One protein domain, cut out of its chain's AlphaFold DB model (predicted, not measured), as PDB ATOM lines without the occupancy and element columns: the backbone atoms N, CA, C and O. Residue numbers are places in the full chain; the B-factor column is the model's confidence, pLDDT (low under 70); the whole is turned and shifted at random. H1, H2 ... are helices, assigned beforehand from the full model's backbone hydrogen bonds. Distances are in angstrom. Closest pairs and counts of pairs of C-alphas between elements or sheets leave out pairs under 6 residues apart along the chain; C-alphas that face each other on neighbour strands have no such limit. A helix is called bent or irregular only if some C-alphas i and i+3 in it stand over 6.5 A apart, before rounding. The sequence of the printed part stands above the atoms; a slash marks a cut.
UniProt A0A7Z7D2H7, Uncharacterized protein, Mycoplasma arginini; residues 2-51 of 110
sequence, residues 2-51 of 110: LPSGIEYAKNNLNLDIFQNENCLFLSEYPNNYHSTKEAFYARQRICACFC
ATOM      1  N   LEU A   2      77.182  22.696  87.458       94.69
ATOM      2  CA  LEU A   2      75.930  22.419  86.749       94.69
ATOM      3  C   LEU A   2      75.406  21.003  87.071       94.69
ATOM      4  O   LEU A   2      76.212  20.084  87.188       94.69
ATOM      5  N   PRO A   3      74.078  20.802  87.199       95.12
ATOM      6  CA  PRO A   3      73.446  19.483  87.356       95.12
ATOM      7  C   PRO A   3      73.179  18.805  85.994       95.12
ATOM      8  O   PRO A   3      72.282  17.979  85.876       95.12
ATOM      9  N   SER A   4      73.849  19.247  84.933       96.38
ATOM     10  CA  SER A   4      73.542  18.904  83.544       96.38
ATOM     11  C   SER A   4      74.729  19.194  82.640       96.38
ATOM     12  O   SER A   4      75.710  19.802  83.073       96.38
ATOM     13  N   GLY A   5      74.649  18.768  81.381       96.88
ATOM     14  CA  GLY A   5      75.628  19.122  80.362       96.88
ATOM     15  C   GLY A   5      75.682  20.628  80.096       96.88
ATOM     16  O   GLY A   5      74.675  21.326  80.218       96.88
ATOM     17  N   ILE A   6      76.859  21.136  79.720       94.75
ATOM     18  CA  ILE A   6      77.086  22.578  79.525       94.75
ATOM     19  C   ILE A   6      76.188  23.154  78.419       94.75
ATOM     20  O   ILE A   6      75.583  24.206  78.612       94.75
ATOM     21  N   GLU A   7      76.059  22.467  77.284       94.69
ATOM     22  CA  GLU A   7      75.239  22.941  76.161       94.69
ATOM     23  C   GLU A   7      73.743  22.859  76.478       94.69
ATOM     24  O   GLU A   7      72.995  23.796  76.202       94.69
ATOM     25  N   TYR A   8      73.303  21.792  77.154       95.44
ATOM     26  CA  TYR A   8      71.940  21.719  77.679       95.44
ATOM     27  C   TYR A   8      71.647  22.899  78.615       95.44
ATOM     28  O   TYR A   8      70.622  23.562  78.464       95.44
ATOM     29  N   ALA A   9      72.550  23.185  79.557       93.81
ATOM     30  CA  ALA A   9      72.386  24.250  80.538       93.81
ATOM     31  C   ALA A   9      72.255  25.633  79.883       93.81
ATOM     32  O   ALA A   9      71.313  26.359  80.200       93.81
ATOM     33  N   LYS A  10      73.141  25.966  78.935       91.56
ATOM     34  CA  LYS A  10      73.092  27.231  78.184       91.56
ATOM     35  C   LYS A  10      71.772  27.412  77.437       91.56
ATOM     36  O   LYS A  10      71.197  28.493  77.469       91.56
ATOM     37  N   ASN A  11      71.278  26.346  76.809       92.38
ATOM     38  CA  ASN A  11      70.083  26.407  75.972       92.38
ATOM     39  C   ASN A  11      68.767  26.388  76.772       92.38
ATOM     40  O   ASN A  11      67.750  26.835  76.252       92.38
ATOM     41  N   ASN A  12      68.762  25.860  78.006       92.56
ATOM     42  CA  ASN A  12      67.517  25.583  78.743       92.56
ATOM     43  C   ASN A  12      67.383  26.300  80.092       92.56
ATOM     44  O   ASN A  12      66.261  26.504  80.544       92.56
ATOM     45  N   LEU A  13      68.480  26.660  80.773       85.31
ATOM     46  CA  LEU A  13      68.395  27.275  82.108       85.31
ATOM     47  C   LEU A  13      68.231  28.803  82.061       85.31
ATOM     48  O   LEU A  13      67.952  29.388  83.100       85.31
ATOM     49  N   ASN A  14      68.378  29.417  80.879       77.19
ATOM     50  CA  ASN A  14      68.218  30.852  80.604       77.19
ATOM     51  C   ASN A  14      68.767  31.757  81.723       77.19
ATOM     52  O   ASN A  14      68.035  32.526  82.343       77.19
ATOM     53  N   LEU A  15      70.056  31.599  82.025       79.25
ATOM     54  CA  LEU A  15      70.737  32.400  83.035       79.25
ATOM     55  C   LEU A  15      71.664  33.399  82.338       79.25
ATOM     56  O   LEU A  15      72.608  32.981  81.666       79.25
ATOM     57  N   ASP A  16      71.458  34.697  82.568       84.94
ATOM     58  CA  ASP A  16      72.306  35.773  82.016       84.94
ATOM     59  C   ASP A  16      73.795  35.575  82.345       84.94
ATOM     60  O   ASP A  16      74.683  35.974  81.592       84.94
ATOM     61  N   ILE A  17      74.081  34.870  83.444       85.56
ATOM     62  CA  ILE A  17      75.437  34.549  83.895       85.56
ATOM     63  C   ILE A  17      76.241  33.730  82.878       85.56
ATOM     64  O   ILE A  17      77.466  33.756  82.932       85.56
ATOM     65  N   PHE A  18      75.594  33.005  81.956       87.75
ATOM     66  CA  PHE A  18      76.306  32.252  80.918       87.75
ATOM     67  C   PHE A  18      77.031  33.156  79.920       87.75
ATOM     68  O   PHE A  18      77.943  32.686  79.246       87.75
ATOM     69  N   GLN A  19      76.644  34.431  79.836       87.25
ATOM     70  CA  GLN A  19      77.298  35.429  78.991       87.25
ATOM     71  C   GLN A  19      78.452  36.143  79.707       87.25
ATOM     72  O   GLN A  19      79.153  36.946  79.099       87.25
ATOM     73  N   ASN A  20      78.664  35.880  81.001       90.06
ATOM     74  CA  ASN A  20      79.747  36.498  81.751       90.06
ATOM     75  C   ASN A  20      81.059  35.732  81.533       90.06
ATOM     76  O   ASN A  20      81.237  34.629  82.048       90.06
ATOM     77  N   GLU A  21      82.000  36.355  80.823       89.94
ATOM     78  CA  GLU A  21      83.328  35.793  80.531       89.94
ATOM     79  C   GLU A  21      84.158  35.492  81.792       89.94
ATOM     80  O   GLU A  21      85.061  34.659  81.758       89.94
ATOM     81  N   ASN A  22      83.831  36.119  82.925       93.06
ATOM     82  CA  ASN A  22      84.513  35.904  84.203       93.06
ATOM     83  C   ASN A  22      83.898  34.765  85.038       93.06
ATOM     84  O   ASN A  22      84.303  34.554  86.182       93.06
ATOM     85  N   CYS A  23      82.911  34.036  84.512       90.50
ATOM     86  CA  CYS A  23      82.284  32.913  85.202       90.50
ATOM     87  C   CYS A  23      82.776  31.565  84.662       90.50
ATOM     88  O   CYS A  23      82.655  31.261  83.478       90.50
ATOM     89  N   LEU A  24      83.254  30.703  85.565       91.56
ATOM     90  CA  LEU A  24      83.604  29.323  85.240       91.56
ATOM     91  C   LEU A  24      82.439  28.378  85.555       91.56
ATOM     92  O   LEU A  24      82.024  28.224  86.706       91.56
ATOM     93  N   PHE A  25      81.961  27.679  84.527       92.44
ATOM     94  CA  PHE A  25      80.989  26.601  84.666       92.44
ATOM     95  C   PHE A  25      81.681  25.251  84.550       92.44
ATOM     96  O   PHE A  25      82.424  24.990  83.611       92.44
ATOM     97  N   LEU A  26      81.387  24.373  85.501       94.38
ATOM     98  CA  LEU A  26      81.899  23.010  85.547       94.38
ATOM     99  C   LEU A  26      80.723  22.033  85.539       94.38
ATOM    100  O   LEU A  26      79.719  22.264  86.226       94.38
ATOM    101  N   SER A  27      80.869  20.950  84.779       95.44
ATOM    102  CA  SER A  27      79.924  19.839  84.703       95.44
ATOM    103  C   SER A  27      80.676  18.518  84.578       95.44
ATOM    104  O   SER A  27      81.693  18.446  83.893       95.44
ATOM    105  N   GLU A  28      80.160  17.480  85.230       96.69
ATOM    106  CA  GLU A  28      80.618  16.094  85.075       96.69
ATOM    107  C   GLU A  28      79.862  15.334  83.971       96.69
ATOM    108  O   GLU A  28      80.171  14.180  83.683       96.69
ATOM    109  N   TYR A  29      78.853  15.968  83.365       97.06
ATOM    110  CA  TYR A  29      77.943  15.330  82.423       97.06
ATOM    111  C   TYR A  29      78.273  15.683  80.967       97.06
ATOM    112  O   TYR A  29      78.727  16.798  80.686       97.06
ATOM    113  N   PRO A  30      77.975  14.784  80.007       97.25
ATOM    114  CA  PRO A  30      78.091  15.083  78.582       97.25
ATOM    115  C   PRO A  30      77.276  16.318  78.187       97.25
ATOM    116  O   PRO A  30      76.204  16.551  78.738       97.25
ATOM    117  N   ASN A  31      77.738  17.063  77.178       95.56
ATOM    118  CA  ASN A  31      77.216  18.384  76.792       95.56
ATOM    119  C   ASN A  31      75.684  18.523  76.737       95.56
ATOM    120  O   ASN A  31      75.163  19.549  77.164       95.56
ATOM    121  N   ASN A  32      74.963  17.506  76.259       96.19
ATOM    122  CA  ASN A  32      73.507  17.558  76.063       96.19
ATOM    123  C   ASN A  32      72.699  16.811  77.139       96.19
ATOM    124  O   ASN A  32      71.497  16.612  76.979       96.19
ATOM    125  N   TYR A  33      73.338  16.360  78.220       97.12
ATOM    126  CA  TYR A  33      72.650  15.675  79.313       97.12
ATOM    127  C   TYR A  33      71.698  16.635  80.039       97.12
ATOM    128  O   TYR A  33      72.107  17.728  80.430       97.12
ATOM    129  N   HIS A  34      70.445  16.226  80.236       95.94
ATOM    130  CA  HIS A  34      69.417  17.039  80.887       95.94
ATOM    131  C   HIS A  34      69.498  16.952  82.413       95.94
ATOM    132  O   HIS A  34      69.940  15.950  82.965       95.94
ATOM    133  N   SER A  35      69.043  17.991  83.113       94.94
ATOM    134  CA  SER A  35      69.059  18.004  84.578       94.94
ATOM    135  C   SER A  35      68.092  16.967  85.161       94.94
ATOM    136  O   SER A  35      66.907  16.971  84.830       94.94
ATOM    137  N   THR A  36      68.571  16.141  86.090       95.62
ATOM    138  CA  THR A  36      67.764  15.181  86.865       95.62
ATOM    139  C   THR A  36      67.905  15.445  88.360       95.62
ATOM    140  O   THR A  36      68.853  16.104  88.794       95.62
ATOM    141  N   LYS A  37      66.974  14.938  89.177       93.75
ATOM    142  CA  LYS A  37      67.036  15.092  90.641       93.75
ATOM    143  C   LYS A  37      68.328  14.489  91.198       93.75
ATOM    144  O   LYS A  37      68.984  15.088  92.044       93.75
ATOM    145  N   GLU A  38      68.724  13.343  90.663       94.88
ATOM    146  CA  GLU A  38      69.958  12.637  90.985       94.88
ATOM    147  C   GLU A  38      71.176  13.505  90.660       94.88
ATOM    148  O   GLU A  38      72.078  13.614  91.485       94.88
ATOM    149  N   ALA A  39      71.176  14.205  89.522       95.62
ATOM    150  CA  ALA A  39      72.265  15.103  89.154       95.62
ATOM    151  C   ALA A  39      72.368  16.345  90.056       95.62
ATOM    152  O   ALA A  39      73.465  16.842  90.329       95.62
ATOM    153  N   PHE A  40      71.240  16.833  90.581       93.75
ATOM    154  CA  PHE A  40      71.229  17.895  91.592       93.75
ATOM    155  C   PHE A  40      71.850  17.464  92.922       93.75
ATOM    156  O   PHE A  40      72.450  18.310  93.593       93.75
ATOM    157  N   TYR A  41      71.713  16.195  93.307       93.75
ATOM    158  CA  TYR A  41      72.392  15.649  94.482       93.75
ATOM    159  C   TYR A  41      73.856  15.348  94.191       93.75
ATOM    160  O   TYR A  41      74.722  15.834  94.909       93.75
ATOM    161  N   ALA A  42      74.146  14.659  93.087       93.75
ATOM    162  CA  ALA A  42      75.501  14.280  92.711       93.75
ATOM    163  C   ALA A  42      76.439  15.491  92.662       93.75
ATOM    164  O   ALA A  42      77.520  15.446  93.248       93.75
ATOM    165  N   ARG A  43      76.022  16.617  92.064       95.06
ATOM    166  CA  ARG A  43      76.876  17.814  91.982       95.06
ATOM    167  C   ARG A  43      77.285  18.388  93.347       95.06
ATOM    168  O   ARG A  43      78.271  19.119  93.401       95.06
ATOM    169  N   GLN A  44      76.532  18.119  94.422       94.75
ATOM    170  CA  GLN A  44      76.794  18.692  95.751       94.75
ATOM    171  C   GLN A  44      78.145  18.227  96.287       94.75
ATOM    172  O   GLN A  44      78.863  19.060  96.830       94.75
ATOM    173  N   ARG A  45      78.557  16.983  96.003       95.25
ATOM    174  CA  ARG A  45      79.895  16.478  96.361       95.25
ATOM    175  C   ARG A  45      81.018  17.291  95.764       95.25
ATOM    176  O   ARG A  45      81.985  17.621  96.438       95.25
ATOM    177  N   ILE A  46      80.858  17.690  94.506       95.31
ATOM    178  CA  ILE A  46      81.862  18.483  93.810       95.31
ATOM    179  C   ILE A  46      81.845  19.913  94.355       95.31
ATOM    180  O   ILE A  46      82.906  20.480  94.598       95.31
ATOM    181  N   CYS A  47      80.659  20.489  94.595       93.75
ATOM    182  CA  CYS A  47      80.544  21.795  95.250       93.75
ATOM    183  C   CYS A  47      81.254  21.801  96.607       93.75
ATOM    184  O   CYS A  47      82.077  22.679  96.851       93.75
ATOM    185  N   ALA A  48      80.960  20.811  97.454       95.00
ATOM    186  CA  ALA A  48      81.599  20.649  98.746       95.00
ATOM    187  C   ALA A  48      83.111  20.548  98.569       95.00
ATOM    188  O   ALA A  48      83.805  21.362  99.167       95.00
ATOM    189  N   CYS A  49      83.621  19.701  97.662       93.88
ATOM    190  CA  CYS A  49      85.055  19.524  97.390       93.88
ATOM    191  C   CYS A  49      85.799  20.839  97.119       93.88
ATOM    192  O   CYS A  49      86.895  21.026  97.650       93.88
ATOM    193  N   PHE A  50      85.217  21.756  96.343       93.19
ATOM    194  CA  PHE A  50      85.854  23.037  96.009       93.19
ATOM    195  C   PHE A  50      85.786  24.084  97.126       93.19
ATOM    196  O   PHE A  50      86.603  25.004  97.152       93.19
ATOM    197  N   CYS A  51      84.832  23.967  98.046       92.69
ATOM    198  CA  CYS A  51      84.672  24.909  99.149       92.69
ATOM    199  C   CYS A  51      85.586  24.551 100.329       92.69
ATOM    200  O   CYS A  51      85.865  23.384 100.582       92.69
TER     201      CYS A  51
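Overview. This is residues 2 to 51 of the 110 residues of an uncharacterized protein of Mycoplasma arginini (UniProt A0A7Z7D2H7). Two short helices, H1 and H2, sit near each other on one side, and one longer helix, H3, stands by itself on the other; a long winding loop, residues 20 to 36, leads from H2 across to H3, first arching round the far side of H2, and the first residues, 2 to 5, lie in the space between H1 and H3. No two of the three helices touch. The printed part has 50 residues, with three named helices in the order H1, H2, H3 and no named strand; the helices hold 25 of the 50 residues, and the class is all helix. The whole is compact, with a radius of gyration of the C-alphas of 10.9 A, and its C-alphas span 26 by 24 by 15 A along their three main axes.

Along the chain. The printed part begins at Leu 2, whose C-alpha is at (75.930, 22.419, 86.749). H1 is residues 6 to 12, from Ile 6, with its C-alpha at (77.086, 22.578, 79.525), to Asn 12; it is 10.1 A long from first to last C-alpha. H2 is residues 16 to 19, Asp 16 to Gln 19, and is 5.8 A long. Residues 20 to 36 hold no named element. H3, the longest helix with 14 residues, is residues 37 to 50 and is 21.1 A long; it begins at Lys 37 and ends at Phe 50, whose C-alpha is at (85.854, 23.037, 96.009). H3 is neither bent nor irregular, but only just: C-alphas 42 and 45 are 6.1 A apart.

Arrangement. H1 and H2 are close but not clearly touching, with 1 pair of C-alphas within 8 A. Their closest C-alphas are those of Lys 10 and Phe 18, 6.6 A apart, and their centres are 11.0 A apart. H3 is apart from H1. H3 is also apart from H2, which it follows in the chain. In H1 every O i to N i+4 pair is within hydrogen-bond range, in H3 7 of 10 are, and H2, with 4 residues, is too short for such a pair; its one O i to N i+3 pair is within range.

Size, cuts and confidence. The two C-alphas farthest apart are those of Glu 21, in the long loop, and Glu 38, in H3, at 28.7 A. The C-alphas of Leu 2 and Cys 51, the first and last printed residues, are 15.4 A apart. The link from H1 to H2, 3 residues, is tight; the link from H2 to H3, 17 residues, is long, and its C-alphas lie 5 to 16 A from the mean of the C-alphas. The printed part has no cut. The mean pLDDT of the printed part is 92.9, with a mean of 86 for H2, and no printed residue is under 70.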